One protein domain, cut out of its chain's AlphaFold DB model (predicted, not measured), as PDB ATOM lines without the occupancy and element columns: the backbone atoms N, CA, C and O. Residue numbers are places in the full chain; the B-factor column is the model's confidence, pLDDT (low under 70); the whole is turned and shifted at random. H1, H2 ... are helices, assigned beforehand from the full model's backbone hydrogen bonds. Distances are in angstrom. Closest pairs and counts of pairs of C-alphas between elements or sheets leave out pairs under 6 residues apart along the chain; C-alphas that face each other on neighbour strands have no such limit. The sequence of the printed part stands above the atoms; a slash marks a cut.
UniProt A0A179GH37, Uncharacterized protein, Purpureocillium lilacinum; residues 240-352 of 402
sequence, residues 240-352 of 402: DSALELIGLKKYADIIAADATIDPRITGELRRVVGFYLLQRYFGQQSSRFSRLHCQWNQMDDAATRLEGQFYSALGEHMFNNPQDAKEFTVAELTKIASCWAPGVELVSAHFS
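AT A GLANCE: This is residues 240 to 352 of the 402 residues of an uncharacterized protein of Purpureocillium lilacinum (UniProt A0A179GH37). What is the main picture? Two long helices, H1 and H4, run nearly the same way with a gap between them; H2 passes between them at a steep angle to both, sandwiched in the gap and packed on each, and short H3 sits there too, packed on H4. H5 and H6 lie beyond H4 from H1, more loosely joined. What is it made of? The printed part has 113 residues with six named helices, H1 to H6 along the chain, and no named strand: all helix. It is compact, with a radius of gyration of the C-alphas of 13.3 A, and spans 38 by 32 by 24 A.

HOW THE PARTS SIT: What touches H4, residues 302 to 320? Its residues 311 to 319 alone touch H2, residues 267 to 281, about perpendicular at 81 degrees; the closest C-alphas, of Val 273 and Gly 315, are 4.4 A apart. Its residues 304 to 311 alone touch H3, residues 289 to 293, with C-alphas of Ser 290 and Gly 308 closest at 5.0 A. What else touches H2? H1, residues 240 to 258, does with 248 to 256 alone, at a steep tilt of 65 degrees, opposite ways; the closest C-alphas, of Ala 252 and Gly 274, are 4.8 A apart. H1 and H4 are apart. Where are the others? H5, residues 330 to 338, is close to H4 but not clearly touching, with C-alphas of Phe 310 and Ala 337 closest at 6.8 A; H6, residues 349 to 352, is close to H5 but not clearly touching, with C-alphas of Ile 336 and His 350 closest at 6.9 A. How do the backbones run? Every O i to N i+4 pair is within hydrogen-bond range in H1, H4 and H5, 10 of 11 in H2, and 0 of 1 in H3, where 2 of 2 O i to N i+3 pairs are; H6 is too short for an i+4 pair.

IN THESE COORDINATES: How long are the helices? From first to last C-alpha H4 measures 27.4 A, H1 27.3 A, H2 21.7 A, H5 12.0 A, H3 8.0 A and H6 5.0 A. Where are the anchors? C-alpha 302 is at (12.636, 26.284, 14.298), C-alpha 240 at (-2.488, 19.709, 17.472) and C-alpha 352 at (12.948, 55.226, 18.364).

THE WHOLE: How far does it reach? The two C-alphas farthest apart, of Asp 240 and Ser 352, are 38.7 A apart. Is anything cut, long or uncertain? The printed part has no cut, its five links are short, and no printed residue is under 70 in pLDDT.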
ATOM      1  N   ASP A 240      -2.303  19.205  16.105       82.56
ATOM      2  CA  ASP A 240      -2.488  19.709  17.472       82.56
ATOM      3  C   ASP A 240      -2.108  21.192  17.602       82.56
ATOM      4  O   ASP A 240      -2.816  21.958  18.256       82.56
ATOM      5  N   SER A 241      -1.032  21.626  16.937       84.06
ATOM      6  CA  SER A 241      -0.584  23.022  16.974       84.06
ATOM      7  C   SER A 241      -1.577  23.984  16.318       84.06
ATOM      8  O   SER A 241      -1.695  25.133  16.754       84.06
ATOM      9  N   ALA A 242      -2.334  23.515  15.321       83.38
ATOM     10  CA  ALA A 242      -3.402  24.292  14.699       83.38
ATOM     11  C   ALA A 242      -4.643  24.369  15.597       83.38
ATOM     12  O   ALA A 242      -5.222  25.446  15.732       83.38
ATOM     13  N   LEU A 243      -5.021  23.263  16.248       83.19
ATOM     14  CA  LEU A 243      -6.122  23.247  17.217       83.19
ATOM     15  C   LEU A 243      -5.850  24.199  18.387       83.19
ATOM     16  O   LEU A 243      -6.704  25.020  18.723       83.19
ATOM     17  N   GLU A 244      -4.636  24.150  18.942       86.31
ATOM     18  CA  GLU A 244      -4.192  25.087  19.976       86.31
ATOM     19  C   GLU A 244      -4.293  26.542  19.490       86.31
ATOM     20  O   GLU A 244      -4.834  27.398  20.193       86.31
ATOM     21  N   LEU A 245      -3.815  26.837  18.275       87.69
ATOM     22  CA  LEU A 245      -3.852  28.194  17.731       87.69
ATOM     23  C   LEU A 245      -5.281  28.719  17.556       87.69
ATOM     24  O   LEU A 245      -5.534  29.882  17.862       87.69
ATOM     25  N   ILE A 246      -6.210  27.894  17.068       84.94
ATOM     26  CA  ILE A 246      -7.612  28.293  16.868       84.94
ATOM     27  C   ILE A 246      -8.229  28.742  18.198       84.94
ATOM     28  O   ILE A 246      -8.851  29.808  18.260       84.94
ATOM     29  N   GLY A 247      -8.018  27.964  19.264       83.50
ATOM     30  CA  GLY A 247      -8.495  28.299  20.605       83.50
ATOM     31  C   GLY A 247      -7.855  29.576  21.154       83.50
ATOM     32  O   GLY A 247      -8.566  30.471  21.618       83.50
ATOM     33  N   LEU A 248      -6.526  29.688  21.049       88.88
ATOM     34  CA  LEU A 248      -5.776  30.849  21.537       88.88
ATOM     35  C   LEU A 248      -6.133  32.129  20.788       88.88
ATOM     36  O   LEU A 248      -6.322  33.155  21.426       88.88
ATOM     37  N   LYS A 249      -6.285  32.082  19.460       90.75
ATOM     38  CA  LYS A 249      -6.638  33.251  18.643       90.75
ATOM     39  C   LYS A 249      -7.941  33.890  19.113       90.75
ATOM     40  O   LYS A 249      -7.985  35.098  19.317       90.75
ATOM     41  N   LYS A 250      -8.987  33.080  19.312       86.88
ATOM     42  CA  LYS A 250     -10.290  33.581  19.766       86.88
ATOM     43  C   LYS A 250     -10.177  34.278  21.122       86.88
ATOM     44  O   LYS A 250     -10.783  35.321  21.327       86.88
ATOM     45  N   TYR A 251      -9.399  33.711  22.038       85.56
ATOM     46  CA  TYR A 251      -9.214  34.288  23.365       85.56
ATOM     47  C   TYR A 251      -8.275  35.493  23.377       85.56
ATOM     48  O   TYR A 251      -8.486  36.408  24.161       85.56
ATOM     49  N   ALA A 252      -7.273  35.522  22.500       88.88
ATOM     50  CA  ALA A 252      -6.395  36.671  22.336       88.88
ATOM     51  C   ALA A 252      -7.184  37.877  21.823       88.88
ATOM     52  O   ALA A 252      -6.938  38.987  22.271       88.88
ATOM     53  N   ASP A 253      -8.158  37.649  20.936       87.69
ATOM     54  CA  ASP A 253      -9.079  38.687  20.471       87.69
ATOM     55  C   ASP A 253      -9.975  39.210  21.606       87.69
ATOM     56  O   ASP A 253     -10.161  40.418  21.713       87.69
ATOM     57  N   ILE A 254     -10.464  38.330  22.491       85.62
ATOM     58  CA  ILE A 254     -11.231  38.726  23.689       85.62
ATOM     59  C   ILE A 254     -10.353  39.531  24.652       85.62
ATOM     60  O   ILE A 254     -10.738  40.608  25.076       85.62
ATOM     61  N   ILE A 255      -9.148  39.051  24.968       84.75
ATOM     62  CA  ILE A 255      -8.203  39.764  25.841       84.75
ATOM     63  C   ILE A 255      -7.826  41.117  25.236       84.75
ATOM     64  O   ILE A 255      -7.781  42.117  25.942       84.75
ATOM     65  N   ALA A 256      -7.589  41.173  23.927       84.50
ATOM     66  CA  ALA A 256      -7.322  42.427  23.245       84.50
ATOM     67  C   ALA A 256      -8.526  43.381  23.303       84.50
ATOM     68  O   ALA A 256      -8.314  44.584  23.320       84.50
ATOM     69  N   ALA A 257      -9.769  42.906  23.346       82.06
ATOM     70  CA  ALA A 257     -10.938  43.776  23.476       82.06
ATOM     71  C   ALA A 257     -11.194  44.220  24.928       82.06
ATOM     72  O   ALA A 257     -11.364  45.411  25.179       82.06
ATOM     73  N   ASP A 258     -11.165  43.274  25.869       71.12
ATOM     74  CA  ASP A 258     -11.778  43.425  27.194       71.12
ATOM     75  C   ASP A 258     -10.769  43.526  28.350       71.12
ATOM     76  O   ASP A 258     -11.142  43.913  29.458       71.12
ATOM     77  N   ALA A 259      -9.499  43.156  28.151       71.88
ATOM     78  CA  ALA A 259      -8.513  43.224  29.228       71.88
ATOM     79  C   ALA A 259      -8.017  44.656  29.465       71.88
ATOM     80  O   ALA A 259      -8.025  45.500  28.564       71.88
ATOM     81  N   THR A 260      -7.487  44.893  30.669       79.69
ATOM     82  CA  THR A 260      -6.843  46.145  31.104       79.69
ATOM     83  C   THR A 260      -5.485  46.374  30.419       79.69
ATOM     84  O   THR A 260      -4.467  46.588  31.068       79.69
ATOM     85  N   ILE A 261      -5.444  46.278  29.090       87.25
ATOM     86  CA  ILE A 261      -4.298  46.660  28.264       87.25
ATOM     87  C   ILE A 261      -4.416  48.157  27.983       87.25
ATOM     88  O   ILE A 261      -5.471  48.605  27.517       87.25
ATOM     89  N   ASP A 262      -3.330  48.898  28.222       91.81
ATOM     90  CA  ASP A 262      -3.263  50.351  28.034       91.81
ATOM     91  C   ASP A 262      -3.867  50.775  26.675       91.81
ATOM     92  O   ASP A 262      -3.535  50.174  25.643       91.81
ATOM     93  N   PRO A 263      -4.778  51.767  26.641       90.81
ATOM     94  CA  PRO A 263      -5.425  52.226  25.412       90.81
ATOM     95  C   PRO A 263      -4.475  52.708  24.309       90.81
ATOM     96  O   PRO A 263      -4.870  52.705  23.144       90.81
ATOM     97  N   ARG A 264      -3.238  53.104  24.641       92.12
ATOM     98  CA  ARG A 264      -2.208  53.488  23.656       92.12
ATOM     99  C   ARG A 264      -1.790  52.316  22.771       92.12
ATOM    100  O   ARG A 264      -1.386  52.513  21.630       92.12
ATOM    101  N   ILE A 265      -1.917  51.089  23.273       91.75
ATOM    102  CA  ILE A 265      -1.605  49.873  22.526       91.75
ATOM    103  C   ILE A 265      -2.826  49.499  21.685       91.75
ATOM    104  O   ILE A 265      -3.806  48.947  22.194       91.75
ATOM    105  N   THR A 266      -2.758  49.771  20.384       89.81
ATOM    106  CA  THR A 266      -3.873  49.587  19.445       89.81
ATOM    107  C   THR A 266      -3.570  48.546  18.362       89.81
ATOM    108  O   THR A 266      -2.475  47.981  18.270       89.81
ATOM    109  N   GLY A 267      -4.590  48.233  17.555       87.50
ATOM    110  CA  GLY A 267      -4.452  47.420  16.349       87.50
ATOM    111  C   GLY A 267      -3.840  46.037  16.587       87.50
ATOM    112  O   GLY A 267      -4.226  45.290  17.486       87.50
ATOM    113  N   GLU A 268      -2.892  45.666  15.734       87.94
ATOM    114  CA  GLU A 268      -2.242  44.356  15.788       87.94
ATOM    115  C   GLU A 268      -1.274  44.213  16.962       87.94
ATOM    116  O   GLU A 268      -1.150  43.124  17.516       87.94
ATOM    117  N   LEU A 269      -0.654  45.309  17.400       90.81
ATOM    118  CA  LEU A 269       0.208  45.312  18.579       90.81
ATOM    119  C   LEU A 269      -0.574  44.892  19.826       90.81
ATOM    120  O   LEU A 269      -0.098  44.091  20.629       90.81
ATOM    121  N   ARG A 270      -1.835  45.329  19.923       91.88
ATOM    122  CA  ARG A 270      -2.755  44.899  20.981       91.88
ATOM    123  C   ARG A 270      -3.011  43.391  20.953       91.88
ATOM    124  O   ARG A 270      -3.076  42.759  22.003       91.88
ATOM    125  N   ARG A 271      -3.081  42.785  19.761       92.38
ATOM    126  CA  ARG A 271      -3.170  41.320  19.609       92.38
ATOM    127  C   ARG A 271      -1.874  40.619  20.007       92.38
ATOM    128  O   ARG A 271      -1.951  39.586  20.665       92.38
ATOM    129  N   VAL A 272      -0.707  41.162  19.651       93.69
ATOM    130  CA  VAL A 272       0.596  40.630  20.097       93.69
ATOM    131  C   VAL A 272       0.652  40.586  21.625       93.69
ATOM    132  O   VAL A 272       0.967  39.539  22.192       93.69
ATOM    133  N   VAL A 273       0.247  41.673  22.292       93.25
ATOM    134  CA  VAL A 273       0.141  41.738  23.759       93.25
ATOM    135  C   VAL A 273      -0.885  40.733  24.292       93.25
ATOM    136  O   VAL A 273      -0.593  40.010  25.241       93.25
ATOM    137  N   GLY A 274      -2.049  40.589  23.653       92.31
ATOM    138  CA  GLY A 274      -3.041  39.576  24.034       92.31
ATOM    139  C   GLY A 274      -2.487  38.143  24.000       92.31
ATOM    140  O   GLY A 274      -2.701  37.364  24.931       92.31
ATOM    141  N   PHE A 275      -1.710  37.796  22.969       94.44
ATOM    142  CA  PHE A 275      -1.011  36.508  22.898       94.44
ATOM    143  C   PHE A 275       0.099  36.372  23.950       94.44
ATOM    144  O   PHE A 275       0.285  35.274  24.471       94.44
ATOM    145  N   TYR A 276       0.811  37.451  24.283       93.62
ATOM    146  CA  TYR A 276       1.793  37.463  25.373       93.62
ATOM    147  C   TYR A 276       1.140  37.186  26.738       93.62
ATOM    148  O   TYR A 276       1.625  36.344  27.494       93.62
ATOM    149  N   LEU A 277      -0.009  37.796  27.038       90.00
ATOM    150  CA  LEU A 277      -0.734  37.531  28.287       90.00
ATOM    151  C   LEU A 277      -1.210  36.074  28.369       90.00
ATOM    152  O   LEU A 277      -1.052  35.427  29.405       90.00
ATOM    153  N   LEU A 278      -1.717  35.514  27.265       88.69
ATOM    154  CA  LEU A 278      -2.057  34.088  27.194       88.69
ATOM    155  C   LEU A 278      -0.834  33.190  27.373       88.69
ATOM    156  O   LEU A 278      -0.911  32.182  28.075       88.69
ATOM    157  N   GLN A 279       0.294  33.549  26.761       91.19
ATOM    158  CA  GLN A 279       1.546  32.824  26.926       91.19
ATOM    159  C   GLN A 279       1.938  32.758  28.407       91.19
ATOM    160  O   GLN A 279       2.270  31.675  28.891       91.19
ATOM    161  N   ARG A 280       1.861  33.885  29.130       87.50
ATOM    162  CA  ARG A 280       2.134  33.945  30.573       87.50
ATOM    163  C   ARG A 280       1.140  33.105  31.372       87.50
ATOM    164  O   ARG A 280       1.568  32.307  32.199       87.50
ATOM    165  N   TYR A 281      -0.153  33.204  31.064       83.31
ATOM    166  CA  TYR A 281      -1.199  32.434  31.743       83.31
ATOM    167  C   TYR A 281      -1.011  30.914  31.602       83.31
ATOM    168  O   TYR A 281      -1.164  30.173  32.568       83.31
ATOM    169  N   PHE A 282      -0.656  30.431  30.407       81.94
ATOM    170  CA  PHE A 282      -0.467  29.000  30.138       81.94
ATOM    171  C   PHE A 282       0.973  28.504  30.339       81.94
ATOM    172  O   PHE A 282       1.256  27.347  30.026       81.94
ATOM    173  N   GLY A 283       1.892  29.350  30.819       85.06
ATOM    174  CA  GLY A 283       3.302  28.984  31.000       85.06
ATOM    175  C   GLY A 283       3.993  28.550  29.701       85.06
ATOM    176  O   GLY A 283       4.852  27.667  29.701       85.06
ATOM    177  N   GLN A 284       3.590  29.115  28.561       88.25
ATOM    178  CA  GLN A 284       4.149  28.758  27.259       88.25
ATOM    179  C   GLN A 284       5.549  29.367  27.077       88.25
ATOM    180  O   GLN A 284       5.801  30.523  27.409       88.25
ATOM    181  N   GLN A 285       6.458  28.598  26.471       88.12
ATOM    182  CA  GLN A 285       7.843  29.033  26.225       88.12
ATOM    183  C   GLN A 285       7.952  30.225  25.265       88.12
ATOM    184  O   GLN A 285       8.920  30.974  25.323       88.12
ATOM    185  N   SER A 286       6.996  30.366  24.349       92.44
ATOM    186  CA  SER A 286       6.956  31.469  23.396       92.44
ATOM    187  C   SER A 286       5.538  31.733  22.909       92.44
ATOM    188  O   SER A 286       4.706  30.819  22.855       92.44
ATOM    189  N   SER A 287       5.292  32.979  22.523       94.69
ATOM    190  CA  SER A 287       4.042  33.447  21.949       94.69
ATOM    191  C   SER A 287       3.660  32.619  20.727       94.69
ATOM    192  O   SER A 287       4.479  32.317  19.854       94.69
ATOM    193  N   ARG A 288       2.377  32.249  20.655       93.88
ATOM    194  CA  ARG A 288       1.800  31.539  19.502       93.88
ATOM    195  C   ARG A 288       1.347  32.473  18.388       93.88
ATOM    196  O   ARG A 288       0.832  31.986  17.386       93.88
ATOM    197  N   PHE A 289       1.579  33.779  18.530       94.56
ATOM    198  CA  PHE A 289       1.229  34.772  17.520       94.56
ATOM    199  C   PHE A 289       1.866  34.456  16.156       94.56
ATOM    200  O   PHE A 289       1.169  34.478  15.146       94.56
ATOM    201  N   SER A 290       3.137  34.029  16.127       93.44
ATOM    202  CA  SER A 290       3.846  33.667  14.884       93.44
ATOM    203  C   SER A 290       3.136  32.585  14.064       93.44
ATOM    204  O   SER A 290       3.189  32.584  12.834       93.44
ATOM    205  N   ARG A 291       2.404  31.679  14.724       91.94
ATOM    206  CA  ARG A 291       1.683  30.597  14.046       91.94
ATOM    207  C   ARG A 291       0.514  31.104  13.197       91.94
ATOM    208  O   ARG A 291       0.093  30.389  12.294       91.94
ATOM    209  N   LEU A 292       0.022  32.330  13.423       90.19
ATOM    210  CA  LEU A 292      -1.009  32.962  12.586       90.19
ATOM    211  C   LEU A 292      -0.552  33.187  11.136       90.19
ATOM    212  O   LEU A 292      -1.394  33.390  10.262       90.19
ATOM    213  N   HIS A 293       0.757  33.164  10.881       86.19
ATOM    214  CA  HIS A 293       1.356  33.503   9.590       86.19
ATOM    215  C   HIS A 293       1.899  32.284   8.834       86.19
ATOM    216  O   HIS A 293       2.635  32.438   7.861       86.19
ATOM    217  N   CYS A 294       1.566  31.063   9.264       83.56
ATOM    218  CA  CYS A 294       2.078  29.841   8.646       83.56
ATOM    219  C   CYS A 294       1.035  28.719   8.594       83.56
ATOM    220  O   CYS A 294       0.009  28.757   9.275       83.56
ATOM    221  N   GLN A 295       1.307  27.713   7.761       79.31
ATOM    222  CA  GLN A 295       0.479  26.513   7.674       79.31
ATOM    223  C   GLN A 295       0.719  25.596   8.878       79.31
ATOM    224  O   GLN A 295       1.776  25.636   9.503       79.31
ATOM    225  N   TRP A 296      -0.252  24.732   9.188       78.44
ATOM    226  CA  TRP A 296      -0.206  23.861  10.371       78.44
ATOM    227  C   TRP A 296       1.063  22.998  10.454       78.44
ATOM    228  O   TRP A 296       1.597  22.794  11.540       78.44
ATOM    229  N   ASN A 297       1.585  22.541   9.313       76.38
ATOM    230  CA  ASN A 297       2.791  21.718   9.232       76.38
ATOM    231  C   ASN A 297       4.096  22.498   9.474       76.38
ATOM    232  O   ASN A 297       5.132  21.868   9.622       76.38
ATOM    233  N   GLN A 298       4.039  23.832   9.521       83.25
ATOM    234  CA  GLN A 298       5.173  24.727   9.780       83.25
ATOM    235  C   GLN A 298       5.123  25.340  11.188       83.25
ATOM    236  O   GLN A 298       6.057  26.020  11.614       83.25
ATOM    237  N   MET A 299       4.032  25.138  11.936       85.62
ATOM    238  CA  MET A 299       3.769  25.834  13.205       85.62
ATOM    239  C   MET A 299       4.781  25.541  14.321       85.62
ATOM    240  O   MET A 299       4.853  26.296  15.294       85.62
ATOM    241  N   ASP A 300       5.554  24.464  14.185       86.31
ATOM    242  CA  ASP A 300       6.552  24.022  15.163       86.31
ATOM    243  C   ASP A 300       7.991  24.033  14.625       86.31
ATOM    244  O   ASP A 300       8.924  23.694  15.363       86.31
ATOM    245  N   ASP A 301       8.188  24.491  13.386       90.25
ATOM    246  CA  ASP A 301       9.515  24.652  12.799       90.25
ATOM    247  C   ASP A 301      10.365  25.621  13.626       90.25
ATOM    248  O   ASP A 301       9.865  26.543  14.283       90.25
ATOM    249  N   ALA A 302      11.688  25.442  13.570       90.75
ATOM    250  CA  ALA A 302      12.636  26.284  14.298       90.75
ATOM    251  C   ALA A 302      12.407  27.782  14.034       90.75
ATOM    252  O   ALA A 302      12.333  28.556  14.986       90.75
ATOM    253  N   ALA A 303      12.175  28.164  12.775       91.19
ATOM    254  CA  ALA A 303      11.895  29.546  12.393       91.19
ATOM    255  C   ALA A 303      10.590  30.094  13.011       91.19
ATOM    256  O   ALA A 303      10.552  31.235  13.453       91.19
ATOM    257  N   THR A 304       9.519  29.294  13.110       91.62
ATOM    258  CA  THR A 304       8.241  29.721  13.734       91.62
ATOM    259  C   THR A 304       8.367  29.910  15.228       91.62
ATOM    260  O   THR A 304       7.792  30.840  15.797       91.62
ATOM    261  N   ARG A 305       9.142  29.040  15.874       91.69
ATOM    262  CA  ARG A 305       9.401  29.145  17.308       91.69
ATOM    263  C   ARG A 305      10.262  30.359  17.629       91.69
ATOM    264  O   ARG A 305       9.944  31.051  18.590       91.69
ATOM    265  N   LEU A 306      11.281  30.627  16.812       93.25
ATOM    266  CA  LEU A 306      12.140  31.801  16.937       93.25
ATOM    267  C   LEU A 306      11.348  33.102  16.733       93.25
ATOM    268  O   LEU A 306      11.415  34.002  17.564       93.25
ATOM    269  N   GLU A 307      10.506  33.159  15.699       95.06
ATOM    270  CA  GLU A 307       9.573  34.271  15.490       95.06
ATOM    271  C   GLU A 307       8.616  34.448  16.688       95.06
ATOM    272  O   GLU A 307       8.368  35.561  17.144       95.06
ATOM    273  N   GLY A 308       8.129  33.348  17.269       95.38
ATOM    274  CA  GLY A 308       7.308  33.384  18.483       95.38
ATOM    275  C   GLY A 308       8.052  33.938  19.705       95.38
ATOM    276  O   GLY A 308       7.449  34.621  20.530       95.38
ATOM    277  N   GLN A 309       9.358  33.677  19.838       95.69
ATOM    278  CA  GLN A 309      10.185  34.247  20.911       95.69
ATOM    279  C   GLN A 309      10.336  35.761  20.748       95.69
ATOM    280  O   GLN A 309      10.144  36.483  21.723       95.69
ATOM    281  N   PHE A 310      10.559  36.244  19.521       96.12
ATOM    282  CA  PHE A 310      10.557  37.679  19.233       96.12
ATOM    283  C   PHE A 310       9.223  38.332  19.626       96.12
ATOM    284  O   PHE A 310       9.212  39.310  20.367       96.12
ATOM    285  N   TYR A 311       8.084  37.751  19.226       96.31
ATOM    286  CA  TYR A 311       6.768  38.274  19.623       96.31
ATOM    287  C   TYR A 311       6.500  38.194  21.132       96.31
ATOM    288  O   TYR A 311       5.689  38.963  21.641       96.31
ATOM    289  N   SER A 312       7.170  37.288  21.850       96.44
ATOM    290  CA  SER A 312       7.107  37.243  23.317       96.44
ATOM    291  C   SER A 312       7.794  38.467  23.917       96.44
ATOM    292  O   SER A 312       7.193  39.155  24.734       96.44
ATOM    293  N   ALA A 313       9.017  38.762  23.462       96.00
ATOM    294  CA  ALA A 313       9.786  39.924  23.901       96.00
ATOM    295  C   ALA A 313       9.097  41.240  23.511       96.00
ATOM    296  O   ALA A 313       9.027  42.167  24.313       96.00
ATOM    297  N   LEU A 314       8.536  41.313  22.299       95.75
ATOM    298  CA  LEU A 314       7.779  42.478  21.842       95.75
ATOM    299  C   LEU A 314       6.521  42.693  22.690       95.75
ATOM    300  O   LEU A 314       6.269  43.809  23.132       95.75
ATOM    301  N   GLY A 315       5.740  41.635  22.929       94.88
ATOM    302  CA  GLY A 315       4.536  41.717  23.757       94.88
ATOM    303  C   GLY A 315       4.841  42.123  25.199       94.88
ATOM    304  O   GLY A 315       4.132  42.957  25.751       94.88
ATOM    305  N   GLU A 316       5.921  41.594  25.773       95.12
ATOM    306  CA  GLU A 316       6.417  41.969  27.099       95.12
ATOM    307  C   GLU A 316       6.806  43.442  27.183       95.12
ATOM    308  O   GLU A 316       6.312  44.163  28.049       95.12
ATOM    309  N   HIS A 317       7.661  43.894  26.265       95.44
ATOM    310  CA  HIS A 317       8.117  45.275  26.246       95.44
ATOM    311  C   HIS A 317       6.938  46.239  26.123       95.44
ATOM    312  O   HIS A 317       6.839  47.175  26.909       95.44
ATOM    313  N   MET A 318       6.020  45.984  25.186       94.56
ATOM    314  CA  MET A 318       4.874  46.862  24.936       94.56
ATOM    315  C   MET A 318       3.887  46.880  26.097       94.56
ATOM    316  O   MET A 318       3.324  47.927  26.395       94.56
ATOM    317  N   PHE A 319       3.684  45.744  26.767       92.44
ATOM    318  CA  PHE A 319       2.841  45.685  27.958       92.44
ATOM    319  C   PHE A 319       3.424  46.514  29.113       92.44
ATOM    320  O   PHE A 319       2.674  47.199  29.803       92.44
ATOM    321  N   ASN A 320       4.748  46.489  29.295       93.12
ATOM    322  CA  ASN A 320       5.432  47.225  30.362       93.12
ATOM    323  C   ASN A 320       5.708  48.700  30.015       93.12
ATOM    324  O   ASN A 320       5.825  49.525  30.918       93.12
ATOM    325  N   ASN A 321       5.803  49.036  28.726       94.38
ATOM    326  CA  ASN A 321       6.146  50.365  28.216       94.38
ATOM    327  C   ASN A 321       5.104  50.854  27.192       94.38
ATOM    328  O   ASN A 321       5.419  51.049  26.016       94.38
ATOM    329  N   PRO A 322       3.841  51.072  27.601       92.56
ATOM    330  CA  PRO A 322       2.769  51.450  26.679       92.56
ATOM    331  C   PRO A 322       2.995  52.795  25.970       92.56
ATOM    332  O   PRO A 322       2.358  53.069  24.959       92.56
ATOM    333  N   GLN A 323       3.887  53.649  26.478       92.00
ATOM    334  CA  GLN A 323       4.308  54.894  25.829       92.00
ATOM    335  C   GLN A 323       5.074  54.677  24.515       92.00
ATOM    336  O   GLN A 323       5.058  55.563  23.664       92.00
ATOM    337  N   ASP A 324       5.703  53.512  24.339       91.38
ATOM    338  CA  ASP A 324       6.454  53.167  23.127       91.38
ATOM    339  C   ASP A 324       5.538  52.587  22.034       91.38
ATOM    340  O   ASP A 324       5.962  52.351  20.898       91.38
ATOM    341  N   ALA A 325       4.257  52.379  22.359       89.44
ATOM    342  CA  ALA A 325       3.259  51.905  21.421       89.44
ATOM    343  C   ALA A 325       2.931  52.984  20.381       89.44
ATOM    344  O   ALA A 325       2.403  54.053  20.685       89.44
ATOM    345  N   LYS A 326       3.202  52.656  19.119       84.69
ATOM    346  CA  LYS A 326       2.787  53.409  17.935       84.69
ATOM    347  C   LYS A 326       2.345  52.445  16.841       84.69
ATOM    348  O   LYS A 326       2.559  51.234  16.936       84.69
ATOM    349  N   GLU A 327       1.739  52.970  15.781       78.50
ATOM    350  CA  GLU A 327       1.533  52.180  14.571       78.50
ATOM    351  C   GLU A 327       2.888  51.910  13.912       78.50
ATOM    352  O   GLU A 327       3.497  52.796  13.319       78.50
ATOM    353  N   PHE A 328       3.372  50.676  14.048       79.56
ATOM    354  CA  PHE A 328       4.580  50.227  13.372       79.56
ATOM    355  C   PHE A 328       4.239  49.683  11.988       79.56
ATOM    356  O   PHE A 328       3.376  48.812  11.829       79.56
ATOM    357  N   THR A 329       4.980  50.132  10.983       81.88
ATOM    358  CA  THR A 329       4.988  49.499   9.669       81.88
ATOM    359  C   THR A 329       5.604  48.099   9.757       81.88
ATOM    360  O   THR A 329       6.444  47.798  10.612       81.88
ATOM    361  N   VAL A 330       5.233  47.221   8.820       80.00
ATOM    362  CA  VAL A 330       5.841  45.881   8.711       80.00
ATOM    363  C   VAL A 330       7.363  45.979   8.532       80.00
ATOM    364  O   VAL A 330       8.095  45.153   9.074       80.00
ATOM    365  N   ALA A 331       7.848  46.999   7.820       84.44
ATOM    366  CA  ALA A 331       9.273  47.217   7.584       84.44
ATOM    367  C   ALA A 331      10.036  47.571   8.871       84.44
ATOM    368  O   ALA A 331      11.110  47.020   9.105       84.44
ATOM    369  N   GLU A 332       9.472  48.426   9.730       87.44
ATOM    370  CA  GLU A 332      10.080  48.782  11.020       87.44
ATOM    371  C   GLU A 332      10.194  47.566  11.940       87.44
ATOM    372  O   GLU A 332      11.277  47.287  12.456       87.44
ATOM    373  N   LEU A 333       9.116  46.783  12.086       88.44
ATOM    374  CA  LEU A 333       9.158  45.561  12.895       88.44
ATOM    375  C   LEU A 333      10.126  44.526  12.322       88.44
ATOM    376  O   LEU A 333      10.835  43.870  13.080       88.44
ATOM    377  N   THR A 334      10.193  44.402  10.994       90.12
ATOM    378  CA  THR A 334      11.139  43.493  10.331       90.12
ATOM    379  C   THR A 334      12.582  43.911  10.592       90.12
ATOM    380  O   THR A 334      13.413  43.053  10.875       90.12
ATOM    381  N   LYS A 335      12.884  45.217  10.566       89.88
ATOM    382  CA  LYS A 335      14.218  45.737  10.892       89.88
ATOM    383  C   LYS A 335      14.607  45.392  12.331       89.88
ATOM    384  O   LYS A 335      15.685  44.842  12.540       89.88
ATOM    385  N   ILE A 336      13.725  45.644  13.300       91.69
ATOM    386  CA  ILE A 336      13.986  45.325  14.714       91.69
ATOM    387  C   ILE A 336      14.189  43.815  14.891       91.69
ATOM    388  O   ILE A 336      15.178  43.398  15.488       91.69
ATOM    389  N   ALA A 337      13.301  42.993  14.325       92.81
ATOM    390  CA  ALA A 337      13.393  41.536  14.400       92.81
ATOM    391  C   ALA A 337      14.697  41.003  13.788       92.81
ATOM    392  O   ALA A 337      15.358  40.159  14.393       92.81
ATOM    393  N   SER A 338      15.115  41.548  12.639       92.44
ATOM    394  CA  SER A 338      16.351  41.154  11.948       92.44
ATOM    395  C   SER A 338      17.625  41.483  12.724       92.44
ATOM    396  O   SER A 338      18.681  40.939  12.417       92.44
ATOM    397  N   CYS A 339      17.509  42.340  13.739       92.12
ATOM    398  CA  CYS A 339      18.573  42.755  14.641       92.12
ATOM    399  C   CYS A 339      18.381  42.205  16.068       92.12
ATOM    400  O   CYS A 339      19.096  42.597  16.980       92.12
ATOM    401  N   TRP A 340      17.422  41.301  16.286       94.38
ATOM    402  CA  TRP A 340      17.117  40.733  17.599       94.38
ATOM    403  C   TRP A 340      17.440  39.237  17.660       94.38
ATOM    404  O   TRP A 340      17.274  38.512  16.677       94.38
ATOM    405  N   ALA A 341      17.858  38.763  18.836       92.56
ATOM    406  CA  ALA A 341      18.112  37.353  19.120       92.56
ATOM    407  C   ALA A 341      17.541  36.939  20.490       92.56
ATOM    408  O   ALA A 341      17.371  37.789  21.368       92.56
ATOM    409  N   PRO A 342      17.265  35.639  20.715       91.06
ATOM    410  CA  PRO A 342      16.758  35.154  21.994       91.06
ATOM    411  C   PRO A 342      17.662  35.548  23.163       91.06
ATOM    412  O   PRO A 342      18.872  35.345  23.113       91.06
ATOM    413  N   GLY A 343      17.059  36.084  24.224       86.12
ATOM    414  CA  GLY A 343      17.775  36.573  25.407       86.12
ATOM    415  C   GLY A 343      18.182  38.047  25.342       86.12
ATOM    416  O   GLY A 343      18.543  38.599  26.375       86.12
ATOM    417  N   VAL A 344      18.077  38.704  24.182       89.25
ATOM    418  CA  VAL A 344      18.251  40.160  24.075       89.25
ATOM    419  C   VAL A 344      16.979  40.852  24.562       89.25
ATOM    420  O   VAL A 344      15.884  40.591  24.059       89.25
ATOM    421  N   GLU A 345      17.107  41.741  25.541       90.94
ATOM    422  CA  GLU A 345      15.992  42.561  26.016       90.94
ATOM    423  C   GLU A 345      15.638  43.642  24.983       90.94
ATOM    424  O   GLU A 345      16.517  44.261  24.383       90.94
ATOM    425  N   LEU A 346      14.342  43.869  24.749       93.06
ATOM    426  CA  LEU A 346      13.884  44.997  23.939       93.06
ATOM    427  C   LEU A 346      13.713  46.229  24.834       93.06
ATOM    428  O   LEU A 346      13.008  46.163  25.838       93.06
ATOM    429  N   VAL A 347      14.316  47.352  24.439       93.19
ATOM    430  CA  VAL A 347      14.246  48.640  25.148       93.19
ATOM    431  C   VAL A 347      13.668  49.731  24.247       93.19
ATOM    432  O   VAL A 347      13.649  49.581  23.025       93.19
ATOM    433  N   SER A 348      13.234  50.850  24.831       91.19
ATOM    434  CA  SER A 348      12.549  51.942  24.119       91.19
ATOM    435  C   SER A 348      13.360  52.503  22.942       91.19
ATOM    436  O   SER A 348      12.797  52.805  21.889       91.19
ATOM    437  N   ALA A 349      14.695  52.547  23.070       89.62
ATOM    438  CA  ALA A 349      15.609  52.997  22.014       89.62
ATOM    439  C   ALA A 349      15.449  52.209  20.693       89.62
ATOM    440  O   ALA A 349      15.539  52.768  19.595       89.62
ATOM    441  N   HIS A 350      15.095  50.920  20.790       90.56
ATOM    442  CA  HIS A 350      14.846  50.059  19.631       90.56
ATOM    443  C   HIS A 350      13.664  50.516  18.782       90.56
ATOM    444  O   HIS A 350      13.646  50.307  17.568       90.56
ATOM    445  N   PHE A 351      12.697  51.188  19.402       87.31
ATOM    446  CA  PHE A 351      11.482  51.664  18.753       87.31
ATOM    447  C   PHE A 351      11.582  53.138  18.321       87.31
ATOM    448  O   PHE A 351      10.783  53.585  17.488       87.31
ATOM    449  N   SER A 352      12.594  53.869  18.806       84.00
ATOM    450  CA  SER A 352      12.948  55.226  18.364       84.00
ATOM    451  C   SER A 352      13.984  55.271  17.233       84.00
ATOM    452  O   SER A 352      14.243  56.348  16.704       84.00
TER     453      SER A 352